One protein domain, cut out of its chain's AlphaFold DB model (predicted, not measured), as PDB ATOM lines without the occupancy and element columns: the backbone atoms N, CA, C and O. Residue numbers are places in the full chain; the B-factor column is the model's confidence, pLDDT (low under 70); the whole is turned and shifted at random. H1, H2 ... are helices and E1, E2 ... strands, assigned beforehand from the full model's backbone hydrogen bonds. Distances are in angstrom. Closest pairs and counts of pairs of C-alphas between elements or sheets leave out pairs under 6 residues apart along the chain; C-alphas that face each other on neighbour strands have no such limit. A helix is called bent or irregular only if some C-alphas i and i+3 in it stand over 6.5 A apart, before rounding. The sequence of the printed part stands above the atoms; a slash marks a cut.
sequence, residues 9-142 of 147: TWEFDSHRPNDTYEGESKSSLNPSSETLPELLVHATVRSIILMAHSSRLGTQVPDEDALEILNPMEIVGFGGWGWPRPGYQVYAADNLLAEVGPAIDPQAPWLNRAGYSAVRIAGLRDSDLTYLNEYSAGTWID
ATOM      1  N   THR A   9      44.459  27.719  -1.878       88.25
ATOM      2  CA  THR A   9      43.435  26.684  -2.011       88.25
ATOM      3  C   THR A   9      43.111  26.078  -0.647       88.25
ATOM      4  O   THR A   9      43.857  26.256   0.320       88.25
ATOM      5  N   TRP A  10      41.996  25.357  -0.579       90.44
ATOM      6  CA  TRP A  10      41.591  24.570   0.578       90.44
ATOM      7  C   TRP A  10      41.072  23.196   0.141       90.44
ATOM      8  O   TRP A  10      40.571  23.033  -0.973       90.44
ATOM      9  N   GLU A  11      41.191  22.210   1.026       92.50
ATOM     10  CA  GLU A  11      40.743  20.829   0.830       92.50
ATOM     11  C   GLU A  11      40.174  20.254   2.140       92.50
ATOM     12  O   GLU A  11      40.375  20.811   3.218       92.50
ATOM     13  N   PHE A  12      39.474  19.118   2.067       94.62
ATOM     14  CA  PHE A  12      39.023  18.370   3.244       94.62
ATOM     15  C   PHE A  12      39.215  16.862   3.049       94.62
ATOM     16  O   PHE A  12      39.156  16.353   1.926       94.62
ATOM     17  N   ASP A  13      39.423  16.130   4.143       95.31
ATOM     18  CA  ASP A  13      39.525  14.668   4.109       95.31
ATOM     19  C   ASP A  13      38.124  14.044   4.005       95.31
ATOM     20  O   ASP A  13      37.319  14.109   4.930       95.31
ATOM     21  N   SER A  14      37.816  13.378   2.894       94.81
ATOM     22  CA  SER A  14      36.501  12.750   2.690       94.81
ATOM     23  C   SER A  14      36.184  11.611   3.670       94.81
ATOM     24  O   SER A  14      35.012  11.293   3.874       94.81
ATOM     25  N   HIS A  15      37.196  11.009   4.303       96.50
ATOM     26  CA  HIS A  15      37.023   9.985   5.339       96.50
ATOM     27  C   HIS A  15      36.935  10.590   6.743       96.50
ATOM     28  O   HIS A  15      36.423   9.942   7.660       96.50
ATOM     29  N   ARG A  16      37.410  11.827   6.916       95.19
ATOM     30  CA  ARG A  16      37.315  12.616   8.151       95.19
ATOM     31  C   ARG A  16      36.863  14.035   7.799       95.19
ATOM     32  O   ARG A  16      37.676  14.948   7.836       95.19
ATOM     33  N   PRO A  17      35.573  14.242   7.471       92.06
ATOM     34  CA  PRO A  17      35.121  15.475   6.829       92.06
ATOM     35  C   PRO A  17      35.421  16.756   7.596       92.06
ATOM     36  O   PRO A  17      35.513  17.797   6.976       92.06
ATOM     37  N   ASN A  18      35.592  16.702   8.918       94.38
ATOM     38  CA  ASN A  18      35.931  17.883   9.710       94.38
ATOM     39  C   ASN A  18      37.417  18.267   9.651       94.38
ATOM     40  O   ASN A  18      37.754  19.356  10.102       94.38
ATOM     41  N   ASP A  19      38.279  17.411   9.103       95.00
ATOM     42  CA  ASP A  19      39.695  17.701   8.912       95.00
ATOM     43  C   ASP A  19      39.842  18.472   7.594       95.00
ATOM     44  O   ASP A  19      39.760  17.889   6.506       95.00
ATOM     45  N   THR A  20      40.035  19.787   7.695       93.56
ATOM     46  CA  THR A  20      40.266  20.664   6.543       93.56
ATOM     47  C   THR A  20      41.718  21.132   6.489       93.56
ATOM     48  O   THR A  20      42.441  21.121   7.491       93.56
ATOM     49  N   TYR A  21      42.168  21.496   5.292       92.56
ATOM     50  CA  TYR A  21      43.540  21.894   5.013       92.56
ATOM     51  C   TYR A  21      43.551  23.114   4.098       92.56
ATOM     52  O   TYR A  21      42.700  23.235   3.221       92.56
ATOM     53  N   GLU A  22      44.532  23.990   4.266       90.38
ATOM     54  CA  GLU A  22      44.699  25.200   3.462       90.38
ATOM     55  C   GLU A  22      46.175  25.488   3.178       90.38
ATOM     56  O   GLU A  22      47.080  25.060   3.903       90.38
ATOM     57  N   GLY A  23      46.432  26.209   2.093       88.25
ATOM     58  CA  GLY A  23      47.778  26.613   1.715       88.25
ATOM     59  C   GLY A  23      47.847  27.132   0.289       88.25
ATOM     60  O   GLY A  23      46.847  27.197  -0.426       88.25
ATOM     61  N   GLU A  24      49.048  27.503  -0.140       85.44
ATOM     62  CA  GLU A  24      49.275  27.919  -1.521       85.44
ATOM     63  C   GLU A  24      49.172  26.729  -2.483       85.44
ATOM     64  O   GLU A  24      49.646  25.633  -2.195       85.44
ATOM     65  N   SER A  25      48.594  26.958  -3.662       76.50
ATOM     66  CA  SER A  25      48.173  25.940  -4.642       76.50
ATOM     67  C   SER A  25      49.311  25.077  -5.208       76.50
ATOM     68  O   SER A  25      49.059  24.139  -5.961       76.50
ATOM     69  N   LYS A  26      50.571  25.400  -4.894       77.38
ATOM     70  CA  LYS A  26      51.767  24.645  -5.300       77.38
ATOM     71  C   LYS A  26      52.607  24.148  -4.126       77.38
ATOM     72  O   LYS A  26      53.627  23.516  -4.366       77.38
ATOM     73  N   SER A  27      52.169  24.398  -2.899       79.94
ATOM     74  CA  SER A  27      52.873  24.026  -1.678       79.94
ATOM     75  C   SER A  27      52.080  22.990  -0.884       79.94
ATOM     76  O   SER A  27      50.937  22.663  -1.198       79.94
ATOM     77  N   SER A  28      52.702  22.439   0.158       86.56
ATOM     78  CA  SER A  28      52.013  21.531   1.075       86.56
ATOM     79  C   SER A  28      50.876  22.256   1.794       86.56
ATOM     80  O   SER A  28      51.101  23.304   2.404       86.56
ATOM     81  N   LEU A  29      49.681  21.664   1.771       89.31
ATOM     82  CA  LEU A  29      48.562  22.144   2.575       89.31
ATOM     83  C   LEU A  29      48.807  21.828   4.051       89.31
ATOM     84  O   LEU A  29      49.308  20.756   4.403       89.31
ATOM     85  N   ASN A  30      48.443  22.769   4.913       90.81
ATOM     86  CA  ASN A  30      48.533  22.637   6.359       90.81
ATOM     87  C   ASN A  30      47.131  22.446   6.938       90.81
ATOM     88  O   ASN A  30      46.177  22.943   6.344       90.81
ATOM     89  N   PRO A  31      46.981  21.756   8.081       92.00
ATOM     90  CA  PRO A  31      45.696  21.691   8.767       92.00
ATOM     91  C   PRO A  31      45.152  23.099   9.028       92.00
ATOM     92  O   PRO A  31      45.872  23.938   9.573       92.00
ATOM     93  N   SER A  32      43.903  23.341   8.640       89.62
ATOM     94  CA  SER A  32      43.204  24.580   8.974       89.62
ATOM     95  C   SER A  32      42.728  24.535  10.426       89.62
ATOM     96  O   SER A  32      42.570  23.469  11.030       89.62
ATOM     97  N   SER A  33      42.491  25.709  10.994       88.75
ATOM     98  CA  SER A  33      41.821  25.871  12.283       88.75
ATOM     99  C   SER A  33      40.299  25.723  12.189       88.75
ATOM    100  O   SER A  33      39.656  25.565  13.226       88.75
ATOM    101  N   GLU A  34      39.727  25.771  10.983       89.94
ATOM    102  CA  GLU A  34      38.291  25.619  10.750       89.94
ATOM    103  C   GLU A  34      37.905  24.160  10.468       89.94
ATOM    104  O   GLU A  34      38.555  23.426   9.721       89.94
ATOM    105  N   THR A  35      36.783  23.734  11.036       91.69
ATOM    106  CA  THR A  35      36.100  22.503  10.628       91.69
ATOM    107  C   THR A  35      35.390  22.706   9.287       91.69
ATOM    108  O   THR A  35      35.076  23.828   8.901       91.69
ATOM    109  N   LEU A  36      35.059  21.626   8.570       92.38
ATOM    110  CA  LEU A  36      34.334  21.746   7.297       92.38
ATOM    111  C   LEU A  36      33.004  22.514   7.401       92.38
ATOM    112  O   LEU A  36      32.729  23.310   6.507       92.38
ATOM    113  N   PRO A  37      32.169  22.348   8.445       92.31
ATOM    114  CA  PRO A  37      30.992  23.198   8.612       92.31
ATOM    115  C   PRO A  37      31.324  24.694   8.697       92.31
ATOM    116  O   PRO A  37      30.656  25.486   8.038       92.31
ATOM    117  N   GLU A  38      32.350  25.079   9.461       90.19
ATOM    118  CA  GLU A  38      32.796  26.479   9.570       90.19
ATOM    119  C   GLU A  38      33.306  26.994   8.222       90.19
ATOM    120  O   GLU A  38      32.815  28.016   7.743       90.19
ATOM    121  N   LEU A  39      34.152  26.202   7.556       89.00
ATOM    122  CA  LEU A  39      34.673  26.475   6.219       89.00
ATOM    123  C   LEU A  39      33.549  26.735   5.213       89.00
ATOM    124  O   LEU A  39      33.605  27.676   4.420       89.00
ATOM    125  N   LEU A  40      32.508  25.900   5.223       90.88
ATOM    126  CA  LEU A  40      31.380  26.032   4.304       90.88
ATOM    127  C   LEU A  40      30.541  27.276   4.602       90.88
ATOM    128  O   LEU A  40      30.089  27.930   3.659       90.88
ATOM    129  N   VAL A  41      30.340  27.629   5.878       90.00
ATOM    130  CA  VAL A  41      29.681  28.893   6.241       90.00
ATOM    131  C   VAL A  41      30.523  30.064   5.749       90.00
ATOM    132  O   VAL A  41      29.989  30.937   5.067       90.00
ATOM    133  N   HIS A  42      31.827  30.059   6.012       87.94
ATOM    134  CA  HIS A  42      32.734  31.118   5.588       87.94
ATOM    135  C   HIS A  42      32.729  31.285   4.058       87.94
ATOM    136  O   HIS A  42      32.445  32.371   3.545       87.94
ATOM    137  N   ALA A  43      32.938  30.199   3.308       87.94
ATOM    138  CA  ALA A  43      32.904  30.203   1.847       87.94
ATOM    139  C   ALA A  43      31.557  30.702   1.297       87.94
ATOM    140  O   ALA A  43      31.521  31.441   0.308       87.94
ATOM    141  N   THR A  44      30.450  30.345   1.952       91.06
ATOM    142  CA  THR A  44      29.110  30.817   1.584       91.06
ATOM    143  C   THR A  44      28.961  32.315   1.829       91.06
ATOM    144  O   THR A  44      28.537  33.029   0.923       91.06
ATOM    145  N   VAL A  45      29.347  32.816   3.008       90.50
ATOM    146  CA  VAL A  45      29.264  34.248   3.344       90.50
ATOM    147  C   VAL A  45      30.089  35.078   2.368       90.50
ATOM    148  O   VAL A  45      29.584  36.045   1.798       90.50
ATOM    149  N   ARG A  46      31.322  34.654   2.083       88.44
ATOM    150  CA  ARG A  46      32.156  35.303   1.070       88.44
ATOM    151  C   ARG A  46      31.492  35.305  -0.304       88.44
ATOM    152  O   ARG A  46      31.486  36.326  -0.987       88.44
ATOM    153  N   SER A  47      30.932  34.172  -0.723       90.81
ATOM    154  CA  SER A  47      30.257  34.067  -2.019       90.81
ATOM    155  C   SER A  47      29.066  35.025  -2.102       90.81
ATOM    156  O   SER A  47      28.897  35.688  -3.120       90.81
ATOM    157  N   ILE A  48      28.287  35.161  -1.024       92.88
ATOM    158  CA  ILE A  48      27.191  36.135  -0.939       92.88
ATOM    159  C   ILE A  48      27.725  37.558  -1.115       92.88
ATOM    160  O   ILE A  48      27.188  38.294  -1.934       92.88
ATOM    161  N   ILE A  49      28.806  37.929  -0.418       92.56
ATOM    162  CA  ILE A  49      29.426  39.259  -0.547       92.56
ATOM    163  C   ILE A  49      29.858  39.530  -1.996       92.56
ATOM    164  O   ILE A  49      29.626  40.617  -2.518       92.56
ATOM    165  N   LEU A  50      30.466  38.541  -2.660       89.19
ATOM    166  CA  LEU A  50      30.962  38.672  -4.034       89.19
ATOM    167  C   LEU A  50      29.854  38.719  -5.095       89.19
ATOM    168  O   LEU A  50      30.089  39.249  -6.177       89.19
ATOM    169  N   MET A  51      28.686  38.145  -4.809       91.62
ATOM    170  CA  MET A  51      27.566  38.041  -5.751       91.62
ATOM    171  C   MET A  51      26.407  38.991  -5.420       91.62
ATOM    172  O   MET A  51      25.383  38.962  -6.102       91.62
ATOM    173  N   ALA A  52      26.526  39.806  -4.371       93.00
ATOM    174  CA  ALA A  52      25.463  40.705  -3.947       93.00
ATOM    175  C   ALA A  52      25.185  41.789  -5.001       93.00
ATOM    176  O   ALA A  52      26.094  42.481  -5.464       93.00
ATOM    177  N   HIS A  53      23.900  41.970  -5.322       91.12
ATOM    178  CA  HIS A  53      23.424  43.031  -6.213       91.12
ATOM    179  C   HIS A  53      23.776  44.423  -5.686       91.12
ATOM    180  O   HIS A  53      24.232  45.265  -6.445       91.12
ATOM    181  N   SER A  54      23.624  44.646  -4.384       94.00
ATOM    182  CA  SER A  54      24.032  45.886  -3.732       94.00
ATOM    183  C   SER A  54      25.398  45.669  -3.096       94.00
ATOM    184  O   SER A  54      25.486  45.109  -2.002       94.00
ATOM    185  N   SER A  55      26.473  46.082  -3.771       93.88
ATOM    186  CA  SER A  55      27.829  45.973  -3.222       93.88
ATOM    187  C   SER A  55      28.747  47.141  -3.593       93.88
ATOM    188  O   SER A  55      28.583  47.822  -4.610       93.88
ATOM    189  N   ARG A  56      29.726  47.404  -2.725       92.19
ATOM    190  CA  ARG A  56      30.769  48.420  -2.908       92.19
ATOM    191  C   ARG A  56      32.134  47.816  -2.599       92.19
ATOM    192  O   ARG A  56      32.290  47.104  -1.608       92.19
ATOM    193  N   LEU A  57      33.124  48.130  -3.430       90.88
ATOM    194  CA  LEU A  57      34.520  47.739  -3.238       90.88
ATOM    195  C   LEU A  57      35.396  48.968  -2.982       90.88
ATOM    196  O   LEU A  57      35.580  49.795  -3.873       90.88
ATOM    197  N   GLY A  58      35.989  49.035  -1.796       88.94
ATOM    198  CA  GLY A  58      37.073  49.943  -1.447       88.94
ATOM    199  C   GLY A  58      38.416  49.332  -1.841       88.94
ATOM    200  O   GLY A  58      38.875  48.360  -1.240       88.94
ATOM    201  N   THR A  59      39.044  49.901  -2.870       82.12
ATOM    202  CA  THR A  59      40.332  49.422  -3.418       82.12
ATOM    203  C   THR A  59      41.556  49.884  -2.626       82.12
ATOM    204  O   THR A  59      42.641  49.317  -2.767       82.12
ATOM    205  N   GLN A  60      41.392  50.910  -1.791       83.75
ATOM    206  CA  GLN A  60      42.393  51.376  -0.840       83.75
ATOM    207  C   GLN A  60      41.689  52.139   0.283       83.75
ATOM    208  O   GLN A  60      41.235  53.256   0.060       83.75
ATOM    209  N   VAL A  61      41.610  51.528   1.461       86.75
ATOM    210  CA  VAL A  61      40.981  52.090   2.661       86.75
ATOM    211  C   VAL A  61      42.051  52.197   3.755       86.75
ATOM    212  O   VAL A  61      42.672  51.176   4.079       86.75
ATOM    213  N   PRO A  62      42.336  53.406   4.273       86.19
ATOM    214  CA  PRO A  62      43.214  53.608   5.426       86.19
ATOM    215  C   PRO A  62      42.729  52.864   6.674       86.19
ATOM    216  O   PRO A  62      41.544  52.564   6.802       86.19
ATOM    217  N   ASP A  63      43.639  52.573   7.604       85.44
ATOM    218  CA  ASP A  63      43.301  51.825   8.822       85.44
ATOM    219  C   ASP A  63      42.289  52.588   9.691       85.44
ATOM    220  O   ASP A  63      41.362  51.993  10.238       85.44
ATOM    221  N   GLU A  64      42.446  53.910   9.783       85.56
ATOM    222  CA  GLU A  64      41.547  54.804  10.510       85.56
ATOM    223  C   GLU A  64      40.116  54.784   9.953       85.56
ATOM    224  O   GLU A  64      39.166  54.627  10.719       85.56
ATOM    225  N   ASP A  65      39.967  54.841   8.629       87.94
ATOM    226  CA  ASP A  65      38.658  54.843   7.976       87.94
ATOM    227  C   ASP A  65      38.013  53.457   8.038       87.94
ATOM    228  O   ASP A  65      36.802  53.339   8.209       87.94
ATOM    229  N   ALA A  66      38.812  52.387   7.942       87.62
ATOM    230  CA  ALA A  66      38.310  51.022   8.039       87.62
ATOM    231  C   ALA A  66      37.603  50.776   9.381       87.62
ATOM    232  O   ALA A  66      36.546  50.149   9.405       87.62
ATOM    233  N   LEU A  67      38.138  51.303  10.486       86.00
ATOM    234  CA  LEU A  67      37.502  51.180  11.800       86.00
ATOM    235  C   LEU A  67      36.128  51.860  11.842       86.00
ATOM    236  O   LEU A  67      35.186  51.293  12.390       86.00
ATOM    237  N   GLU A  68      35.996  53.045  11.250       90.12
ATOM    238  CA  GLU A  68      34.728  53.781  11.218       90.12
ATOM    239  C   GLU A  68      33.710  53.137  10.265       90.12
ATOM    240  O   GLU A  68      32.547  52.950  10.628       90.12
ATOM    241  N   ILE A  69      34.159  52.712   9.080       91.31
ATOM    242  CA  ILE A  69      33.338  52.031   8.069       91.31
ATOM    243  C   ILE A  69      32.761  50.714   8.606       91.31
ATOM    244  O   ILE A  69      31.619  50.364   8.286       91.31
ATOM    245  N   LEU A  70      33.554  49.974   9.388       92.81
ATOM    246  CA  LEU A  70      33.187  48.666   9.931       92.81
ATOM    247  C   LEU A  70      32.483  48.747  11.287       92.81
ATOM    248  O   LEU A  70      31.886  47.758  11.699       92.81
ATOM    249  N   ASN A  71      32.493  49.905  11.953       92.81
ATOM    250  CA  ASN A  71      31.854  50.125  13.254       92.81
ATOM    251  C   ASN A  71      30.384  49.645  13.356       92.81
ATOM    252  O   ASN A  71      29.995  49.193  14.430       92.81
ATOM    253  N   PRO A  72      29.545  49.702  12.296       91.81
ATOM    254  CA  PRO A  72      28.183  49.168  12.359       91.81
ATOM    255  C   PRO A  72      28.093  47.634  12.417       91.81
ATOM    256  O   PRO A  72      26.997  47.111  12.604       91.81
ATOM    257  N   MET A  73      29.195  46.916  12.189       95.25
ATOM    258  CA  MET A  73      29.237  45.464  12.024       95.25
ATOM    259  C   MET A  73      30.099  44.802  13.101       95.25
ATOM    260  O   MET A  73      31.066  45.367  13.604       95.25
ATOM    261  N   GLU A  74      29.781  43.551  13.412       94.25
ATOM    262  CA  GLU A  74      30.579  42.712  14.299       94.25
ATOM    263  C   GLU A  74      31.447  41.751  13.486       94.25
ATOM    264  O   GLU A  74      31.047  41.276  12.422       94.25
ATOM    265  N   ILE A  75      32.643  41.444  13.994       91.00
ATOM    266  CA  ILE A  75      33.503  40.432  13.380       91.00
ATOM    267  C   ILE A  75      32.856  39.048  13.513       91.00
ATOM    268  O   ILE A  75      32.443  38.632  14.597       91.00
ATOM    269  N   VAL A  76      32.808  38.304  12.412       86.56
ATOM    270  CA  VAL A  76      32.370  36.910  12.426       86.56
ATOM    271  C   VAL A  76      33.558  36.046  12.843       86.56
ATOM    272  O   VAL A  76      34.508  35.848  12.087       86.56
ATOM    273  N   GLY A  77      33.531  35.580  14.091       75.56
ATOM    274  CA  GLY A  77      34.626  34.833  14.709       75.56
ATOM    275  C   GLY A  77      34.707  33.377  14.252       75.56
ATOM    276  O   GLY A  77      34.306  32.486  14.997       75.56
ATOM    277  N   PHE A  78      35.239  33.133  13.054       74.38
ATOM    278  CA  PHE A  78      35.683  31.797  12.642       74.38
ATOM    279  C   PHE A  78      37.107  31.491  13.144       74.38
ATOM    280  O   PHE A  78      37.774  32.354  13.717       74.38
ATOM    281  N   GLY A  79      37.583  30.258  12.924       68.44
ATOM    282  CA  GLY A  79      38.871  29.750  13.419       68.44
ATOM    283  C   GLY A  79      40.117  30.494  12.920       68.44
ATOM    284  O   GLY A  79      41.216  30.252  13.425       68.44
ATOM    285  N   GLY A  80      39.972  31.417  11.971       69.06
ATOM    286  CA  GLY A  80      41.078  32.138  11.354       69.06
ATOM    287  C   GLY A  80      41.429  31.484  10.029       69.06
ATOM    288  O   GLY A  80      42.114  30.474   9.980       69.06
ATOM    289  N   TRP A  81      40.921  32.088   8.969       74.12
ATOM    290  CA  TRP A  81      40.924  31.565   7.614       74.12
ATOM    291  C   TRP A  81      42.119  32.107   6.824       74.12
ATOM    292  O   TRP A  81      42.353  33.320   6.791       74.12
ATOM    293  N   GLY A  82      42.890  31.220   6.195       75.25
ATOM    294  CA  GLY A  82      44.056  31.579   5.391       75.25
ATOM    295  C   GLY A  82      43.735  31.884   3.927       75.25
ATOM    296  O   GLY A  82      44.577  32.434   3.222       75.25
ATOM    297  N   TRP A  83      42.535  31.562   3.446       75.19
ATOM    298  CA  TRP A  83      42.115  31.812   2.063       75.19
ATOM    299  C   TRP A  83      41.402  33.184   1.920       75.19
ATOM    300  O   TRP A  83      40.834  33.701   2.868       75.19
ATOM    301  N   PRO A  84      41.465  33.896   0.782       73.88
ATOM    302  CA  PRO A  84      42.282  33.618  -0.392       73.88
ATOM    303  C   PRO A  84      43.751  34.017  -0.144       73.88
ATOM    304  O   PRO A  84      44.593  33.863  -1.019       73.88
ATOM    305  N   ARG A  85      44.028  34.596   1.029       80.81
ATOM    306  CA  ARG A  85      45.318  34.944   1.604       80.81
ATOM    307  C   ARG A  85      45.098  35.170   3.117       80.81
ATOM    308  O   ARG A  85      44.022  35.630   3.503       80.81
ATOM    309  N   PRO A  86      46.121  34.970   3.962       81.12
ATOM    310  CA  PRO A  86      46.055  35.293   5.380       81.12
ATOM    311  C   PRO A  86      45.718  36.763   5.652       81.12
ATOM    312  O   PRO A  86      46.219  37.669   4.979       81.12
ATOM    313  N   GLY A  87      44.921  36.992   6.696       83.81
ATOM    314  CA  GLY A  87      44.551  38.329   7.172       83.81
ATOM    315  C   GLY A  87      43.215  38.844   6.643       83.81
ATOM    316  O   GLY A  87      42.853  39.975   6.954       83.81
ATOM    317  N   TYR A  88      42.485  38.039   5.869       86.81
ATOM    318  CA  TYR A  88      41.100  38.346   5.537       86.81
ATOM    319  C   TYR A  88      40.197  38.170   6.761       86.81
ATOM    320  O   TYR A  88      40.376  37.255   7.566       86.81
ATOM    321  N   GLN A  89      39.224  39.062   6.894       89.12
ATOM    322  CA  GLN A  89      38.243  39.076   7.972       89.12
ATOM    323  C   GLN A  89      36.847  39.287   7.398       89.12
ATOM    324  O   GLN A  89      36.675  39.992   6.401       89.12
ATOM    325  N   VAL A  90      35.851  38.698   8.054       90.56
ATOM    326  CA  VAL A  90      34.441  38.856   7.703       90.56
ATOM    327  C   VAL A  90      33.724  39.587   8.826       90.56
ATOM    328  O   VAL A  90      33.938  39.290  10.001       90.56
ATOM    329  N   TYR A  91      32.860  40.523   8.453       93.31
ATOM    330  CA  TYR A  91      32.029  41.301   9.361       93.31
ATOM    331  C   TYR A  91      30.559  41.180   8.958       93.31
ATOM    332  O   TYR A  91      30.248  41.009   7.776       93.31
ATOM    333  N   ALA A  92      29.654  41.267   9.930       94.38
ATOM    334  CA  ALA A  92      28.217  41.171   9.705       94.38
ATOM    335  C   ALA A  92      27.417  42.144  10.582       94.38
ATOM    336  O   ALA A  92      27.773  42.411  11.727       94.38
ATOM    337  N   ALA A  93      26.304  42.629  10.039       94.94
ATOM    338  CA  ALA A  93      25.213  43.292  10.751       94.94
ATOM    339  C   ALA A  93      23.869  42.819  10.167       94.94
ATOM    340  O   ALA A  93      23.843  42.026   9.225       94.94
ATOM    341  N   ASP A  94      22.747  43.323  10.687       92.94
ATOM    342  CA  ASP A  94      21.399  42.900  10.268       92.94
ATOM    343  C   ASP A  94      21.162  42.973   8.745       92.94
ATOM    344  O   ASP A  94      20.469  42.129   8.175       92.94
ATOM    345  N   ASN A  95      21.720  43.983   8.077       95.44
ATOM    346  CA  ASN A  95      21.533  44.260   6.649       95.44
ATOM    347  C   ASN A  95      22.848  44.400   5.865       95.44
ATOM    348  O   ASN A  95      22.804  44.794   4.699       95.44
ATOM    349  N   LEU A  96      23.992  44.093   6.485       96.69
ATOM    350  CA  LEU A  96      25.317  44.256   5.891       96.69
ATOM    351  C   LEU A  96      26.176  43.011   6.094       96.69
ATOM    352  O   LEU A  96      26.170  42.388   7.155       96.69
ATOM    353  N   LEU A  97      26.975  42.701   5.080       96.00
ATOM    354  CA  LEU A  97      28.097  41.777   5.167       96.00
ATOM    355  C   LEU A  97      29.327  42.464   4.597       96.00
ATOM    356  O   LEU A  97      29.238  43.117   3.556       96.00
ATOM    357  N   ALA A  98      30.480  42.283   5.228       94.44
ATOM    358  CA  ALA A  98      31.735  42.770   4.686       94.44
ATOM    359  C   ALA A  98      32.830  41.710   4.706       94.44
ATOM    360  O   ALA A  98      32.926  40.901   5.624       94.44
ATOM    361  N   GLU A  99      33.668  41.745   3.679       92.75
ATOM    362  CA  GLU A  99      34.954  41.062   3.626       92.75
ATOM    363  C   GLU A  99      36.034  42.139   3.579       92.75
ATOM    364  O   GLU A  99      35.945  43.079   2.790       92.75
ATOM    365  N   VAL A 100      37.052  41.998   4.420       91.38
ATOM    366  CA  VAL A 100      38.154  42.949   4.541       91.38
ATOM    367  C   VAL A 100      39.458  42.187   4.417       91.38
ATOM    368  O   VAL A 100      39.752  41.326   5.240       91.38
ATOM    369  N   GLY A 101      40.233  42.493   3.379       89.75
ATOM    370  CA  GLY A 101      41.554  41.913   3.151       89.75
ATOM    371  C   GLY A 101      42.674  42.958   3.170       89.75
ATOM    372  O   GLY A 101      42.442  44.119   2.803       89.75
ATOM    373  N   PRO A 102      43.899  42.555   3.555       88.25
ATOM    374  CA  PRO A 102      45.039  43.458   3.657       88.25
ATOM    375  C   PRO A 102      45.376  44.094   2.307       88.25
ATOM    376  O   PRO A 102      45.164  43.492   1.249       88.25
ATOM    377  N   ALA A 103      45.928  45.308   2.335       86.62
ATOM    378  CA  ALA A 103      46.367  45.973   1.121       86.62
ATOM    379  C   ALA A 103      47.530  45.221   0.465       86.62
ATOM    380  O   ALA A 103      48.559  44.985   1.092       86.62
ATOM    381  N   ILE A 104      47.398  44.884  -0.817       84.12
ATOM    382  CA  ILE A 104      48.454  44.191  -1.568       84.12
ATOM    383  C   ILE A 104      49.527  45.195  -2.015       84.12
ATOM    384  O   ILE A 104      49.201  46.298  -2.470       84.12
ATOM    385  N   ASP A 105      50.807  44.824  -1.896       82.19
ATOM    386  CA  ASP A 105      51.899  45.598  -2.492       82.19
ATOM    387  C   ASP A 105      51.895  45.408  -4.026       82.19
ATOM    388  O   ASP A 105      52.042  44.283  -4.510       82.19
ATOM    389  N   PRO A 106      51.736  46.479  -4.825       79.81
ATOM    390  CA  PRO A 106      51.655  46.363  -6.280       79.81
ATOM    391  C   PRO A 106      52.974  45.935  -6.943       79.81
ATOM    392  O   PRO A 106      52.951  45.469  -8.080       79.81
ATOM    393  N   GLN A 107      54.119  46.119  -6.279       84.62
ATOM    394  CA  GLN A 107      55.438  45.692  -6.761       84.62
ATOM    395  C   GLN A 107      55.804  44.284  -6.276       84.62
ATOM    396  O   GLN A 107      56.637  43.622  -6.893       84.62
ATOM    397  N   ALA A 108      55.174  43.820  -5.197       82.12
ATOM    398  CA  ALA A 108      55.359  42.486  -4.641       82.12
ATOM    399  C   ALA A 108      54.006  41.904  -4.189       82.12
ATOM    400  O   ALA A 108      53.712  41.916  -2.996       82.12
ATOM    401  N   PRO A 109      53.178  41.358  -5.103       77.31
ATOM    402  CA  PRO A 109      51.809  40.926  -4.790       77.31
ATOM    403  C   PRO A 109      51.692  39.869  -3.681       77.31
ATOM    404  O   PRO A 109      50.646  39.727  -3.051       77.31
ATOM    405  N   TRP A 110      52.774  39.148  -3.383       77.12
ATOM    406  CA  TRP A 110      52.881  38.216  -2.255       77.12
ATOM    407  C   TRP A 110      53.101  38.900  -0.883       77.12
ATOM    408  O   TRP A 110      53.062  38.219   0.139       77.12
ATOM    409  N   LEU A 111      53.276  40.226  -0.829       80.56
ATOM    410  CA  LEU A 111      53.396  41.029   0.393       80.56
ATOM    411  C   LEU A 111      52.154  41.899   0.640       80.56
ATOM    412  O   LEU A 111      51.360  42.174  -0.266       80.56
ATOM    413  N   ASN A 112      52.014  42.336   1.895       83.38
ATOM    414  CA  ASN A 112      51.020  43.314   2.327       83.38
ATOM    415  C   ASN A 112      51.689  44.679   2.565       83.38
ATOM    416  O   ASN A 112      52.801  44.745   3.090       83.38
ATOM    417  N   ARG A 113      50.982  45.761   2.233       83.12
ATOM    418  CA  ARG A 113      51.279  47.141   2.646       83.12
ATOM    419  C   ARG A 113      50.254  47.602   3.692       83.12
ATOM    420  O   ARG A 113      49.301  46.884   3.972       83.12
ATOM    421  N   ALA A 114      50.457  48.786   4.271       81.50
ATOM    422  CA  ALA A 114      49.522  49.361   5.243       81.50
ATOM    423  C   ALA A 114      48.132  49.630   4.629       81.50
ATOM    424  O   ALA A 114      48.039  49.963   3.439       81.50
ATOM    425  N   GLY A 115      47.086  49.528   5.452       81.44
ATOM    426  CA  GLY A 115      45.692  49.656   5.037       81.44
ATOM    427  C   GLY A 115      45.097  48.384   4.432       81.44
ATOM    428  O   GLY A 115      45.681  47.295   4.455       81.44
ATOM    429  N   TYR A 116      43.930  48.554   3.815       82.81
ATOM    430  CA  TYR A 116      43.144  47.481   3.212       82.81
ATOM    431  C   TYR A 116      42.891  47.765   1.729       82.81
ATOM    432  O   TYR A 116      42.630  48.905   1.350       82.81
ATOM    433  N   SER A 117      42.971  46.750   0.861       79.38
ATOM    434  CA  SER A 117      42.658  46.900  -0.578       79.38
ATOM    435  C   SER A 117      41.497  46.037  -1.060       79.38
ATOM    436  O   SER A 117      41.103  46.122  -2.221       79.38
ATOM    437  N   ALA A 118      40.972  45.183  -0.186       83.06
ATOM    438  CA  ALA A 118      39.830  44.329  -0.463       83.06
ATOM    439  C   ALA A 118      38.751  44.572   0.594       83.06
ATOM    440  O   ALA A 118      38.396  43.650   1.315       83.06
ATOM    441  N   VAL A 119      38.275  45.818   0.717       90.88
ATOM    442  CA  VAL A 119      37.118  46.153   1.565       90.88
ATOM    443  C   VAL A 119      35.864  46.034   0.715       90.88
ATOM    444  O   VAL A 119      35.513  46.950  -0.024       90.88
ATOM    445  N   ARG A 120      35.218  44.874   0.752       93.12
ATOM    446  CA  ARG A 120      33.963  44.612   0.045       93.12
ATOM    447  C   ARG A 120      32.825  44.664   1.035       93.12
ATOM    448  O   ARG A 120      32.867  43.941   2.021       93.12
ATOM    449  N   ILE A 121      31.814  45.472   0.753       94.81
ATOM    450  CA  ILE A 121      30.633  45.605   1.606       94.81
ATOM    451  C   ILE A 121      29.403  45.357   0.747       94.81
ATOM    452  O   ILE A 121      29.219  45.996  -0.287       94.81
ATOM    453  N   ALA A 122      28.593  44.402   1.174       96.12
ATOM    454  CA  ALA A 122      27.345  44.006   0.557       96.12
ATOM    455  C   ALA A 122      26.181  44.403   1.465       96.12
ATOM    456  O   ALA A 122      26.212  44.143   2.667       96.12
ATOM    457  N   GLY A 123      25.160  45.020   0.877       95.62
ATOM    458  CA  GLY A 123      23.907  45.353   1.544       95.62
ATOM    459  C   GLY A 123      22.760  44.488   1.038       95.62
ATOM    460  O   GLY A 123      22.821  43.931  -0.059       95.62
ATOM    461  N   LEU A 124      21.677  44.403   1.811       94.62
ATOM    462  CA  LEU A 124      20.415  43.856   1.300       94.62
ATOM    463  C   LEU A 124      19.783  44.785   0.253       94.62
ATOM    464  O   LEU A 124      19.001  44.335  -0.588       94.62
ATOM    465  N   ARG A 125      20.079  46.085   0.343       95.12
ATOM    466  CA  ARG A 125      19.612  47.158  -0.540       95.12
ATOM    467  C   ARG A 125      20.710  48.202  -0.719       95.12
ATOM    468  O   ARG A 125      21.510  48.428   0.184       95.12
ATOM    469  N   ASP A 126      20.655  48.962  -1.809       92.38
ATOM    470  CA  ASP A 126      21.597  50.069  -2.044       92.38
ATOM    471  C   ASP A 126      21.533  51.142  -0.950       92.38
ATOM    472  O   ASP A 126      22.542  51.763  -0.618       92.38
ATOM    473  N   SER A 127      20.354  51.337  -0.343       94.50
ATOM    474  CA  SER A 127      20.173  52.269   0.774       94.50
ATOM    475  C   SER A 127      21.062  51.932   1.969       94.50
ATOM    476  O   SER A 127      21.505  52.845   2.664       94.50
ATOM    477  N   ASP A 128      21.352  50.646   2.177       94.88
ATOM    478  CA  ASP A 128      22.175  50.165   3.290       94.88
ATOM    479  C   ASP A 128      23.646  50.584   3.126       94.88
ATOM    480  O   ASP A 128      24.381  50.660   4.103       94.88
ATOM    481  N   LEU A 129      24.063  50.924   1.901       92.94
ATOM    482  CA  LEU A 129      25.435  51.303   1.551       92.94
ATOM    483  C   LEU A 129      25.634  52.820   1.456       92.94
ATOM    484  O   LEU A 129      26.742  53.287   1.198       92.94
ATOM    485  N   THR A 130      24.580  53.615   1.652       91.44
ATOM    486  CA  THR A 130      24.636  55.073   1.444       91.44
ATOM    487  C   THR A 130      25.592  55.792   2.390       91.44
ATOM    488  O   THR A 130      26.150  56.817   2.000       91.44
ATOM    489  N   TYR A 131      25.835  55.239   3.582       90.38
ATOM    490  CA  TYR A 131      26.796  55.776   4.550       90.38
ATOM    491  C   TYR A 131      28.239  55.764   4.019       90.38
ATOM    492  O   TYR A 131      29.045  56.606   4.399       90.38
ATOM    493  N   LEU A 132      28.561  54.874   3.073       89.62
ATOM    494  CA  LEU A 132      29.890  54.806   2.458       89.62
ATOM    495  C   LEU A 132      30.227  56.060   1.642       89.62
ATOM    496  O   LEU A 132      31.401  56.361   1.442       89.62
ATOM    497  N   ASN A 133      29.220  56.834   1.218       85.81
ATOM    498  CA  ASN A 133      29.425  58.088   0.489       85.81
ATOM    499  C   ASN A 133      30.108  59.175   1.336       85.81
ATOM    500  O   ASN A 133      30.624  60.142   0.778       85.81
ATOM    501  N   GLU A 134      30.101  59.036   2.664       85.31
ATOM    502  CA  GLU A 134      30.777  59.957   3.583       85.31
ATOM    503  C   GLU A 134      32.299  59.720   3.614       85.31
ATOM    504  O   GLU A 134      33.058  60.623   3.965       85.31
ATOM    505  N   TYR A 135      32.758  58.552   3.153       79.75
ATOM    506  CA  TYR A 135      34.164  58.155   3.147       79.75
ATOM    507  C   TYR A 135      34.749  58.309   1.741       79.75
ATOM    508  O   TYR A 135      34.708  57.399   0.913       79.75
ATOM    509  N   SER A 136      35.325  59.482   1.465       63.75
ATOM    510  CA  SER A 136      36.025  59.768   0.201       63.75
ATOM    511  C   SER A 136      37.370  59.040   0.056       63.75
ATOM    512  O   SER A 136      37.988  59.074  -1.011       63.75
ATOM    513  N   ALA A 137      37.858  58.432   1.138       52.19
ATOM    514  CA  ALA A 137      39.119  57.714   1.187       52.19
ATOM    515  C   ALA A 137      38.941  56.288   0.647       52.19
ATOM    516  O   ALA A 137      38.709  55.325   1.371       52.19
ATOM    517  N   GLY A 138      39.009  56.188  -0.674       54.88
ATOM    518  CA  GLY A 138      38.884  54.939  -1.407       54.88
ATOM    519  C   GLY A 138      38.006  55.159  -2.621       54.88
ATOM    520  O   GLY A 138      36.880  55.635  -2.516       54.88
ATOM    521  N   THR A 139      38.511  54.838  -3.809       63.53
ATOM    522  CA  THR A 139      37.646  54.737  -4.983       63.53
ATOM    523  C   THR A 139      36.685  53.584  -4.716       63.53
ATOM    524  O   THR A 139      37.068  52.423  -4.886       63.53
ATOM    525  N   TRP A 140      35.479  53.900  -4.240       75.19
ATOM    526  CA  TRP A 140      34.392  52.942  -4.115       75.19
ATOM    527  C   TRP A 140      33.923  52.578  -5.512       75.19
ATOM    528  O   TRP A 140      33.351  53.395  -6.234       75.19
ATOM    529  N   ILE A 141      34.212  51.349  -5.906       78.88
ATOM    530  CA  ILE A 141      33.741  50.795  -7.165       78.88
ATOM    531  C   ILE A 141      32.397  50.128  -6.880       78.88
ATOM    532  O   ILE A 141      32.294  49.318  -5.955       78.88
ATOM    533  N   ASP A 142      31.376  50.484  -7.658       77.19
ATOM    534  CA  ASP A 142      30.127  49.729  -7.682       77.19
ATOM    535  C   ASP A 142      30.410  48.355  -8.294       77.19
ATOM    536  O   ASP A 142      30.869  48.258  -9.435       77.19
TER     537      ASP A 142
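What this domain is: This is residues 9 to 142 of the 147 residues of an uncharacterized protein of Streptomyces sp. SID8455 (UniProt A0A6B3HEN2). A twisted five-stranded sheet is covered by helices on both faces: H1 crosses one face, and the short helices H2 and H3 lie over the other. H1 reaches beyond the sheet to a small separate hairpin, E1 and E2, which packs on the helix's first residues. The printed part has 134 residues, with three named helices and seven named strands in the order E1 E2 H1 E3 H2 E4 E5 E6 H3 E7. The large sheet runs E4 E5 E6 E3 E7, all antiparallel, and the class is mixed, helices and strands. The whole is compact, with a radius of gyration of the C-alphas of 15.7 A and spans of 49 by 37 by 22 A.

Where its parts are: E1, residues 9 to 13, begins at C-alpha 9 (43.435, 26.684, -2.011). E2, residues 16 to 24, is 21.7 A long and bends by 57 degrees at residue 19. H1, residues 36 to 51, is 21.9 A long and begins at C-alpha 36 (34.334, 21.746, 7.297). E3 is residues 54 to 58, H2 residues 63 to 70 and E4 residues 89 to 93. E5, residues 96 to 104, measures 24.3 A. E6, residues 112 to 123, measures 27.2 A and bends by 65 degrees at residue 115. H3, residues 126 to 134, is irregular: C-alphas 128 and 131 are 7.4 A apart. E7, residues 140 to 142, ends at C-alpha 142 (30.127, 49.729, -7.682).

How they stand to each other: E1 and E2 form an antiparallel hairpin, with N 11 and O 21 at 2.9 A. The closest C-alphas of E2 and H1 are those of Asn 18 and Leu 36, 4.8 A apart. H1 is on the large sheet at a height of 10.6 A and runs across the strands, at 75 degrees to E4 on the local plane; its closest C-alphas to E6 are Ile 49 and Ala 122, 5.3 A. E4, E5 and E6 are a meander, each strand the antiparallel neighbour of the one before, with N 91 and O 98 at 2.9 A and N 99 and O 120 at 2.9 A. E3 pairs with E6, N 56 and O 121 at 2.9 A, and with E7, N 57 and O 141 at 2.9 A. E6, H3 and E7 make a split strand-helix-strand unit, two strands running the same way with E3 between them, and its crossover is right-handed. H2 and H3 are on the same face, opposite to H1, each at a height of 8.3 A and along the strands. Every O i to N i+4 pair of H1 is within hydrogen-bond range; H2 has 3 of 4, and H3 has 0 of 5 but 5 of 6 O i to N i+3 pairs.

The domain as a whole: The two C-alphas farthest apart, of His 15 and Glu 134, are 50.4 A apart. The printed part has no cut. The links E2 to H1 and H2 to E4 are long. Mean pLDDT of the printed part is 87.1, with residues 79 to 80 and 136 to 139 under 70.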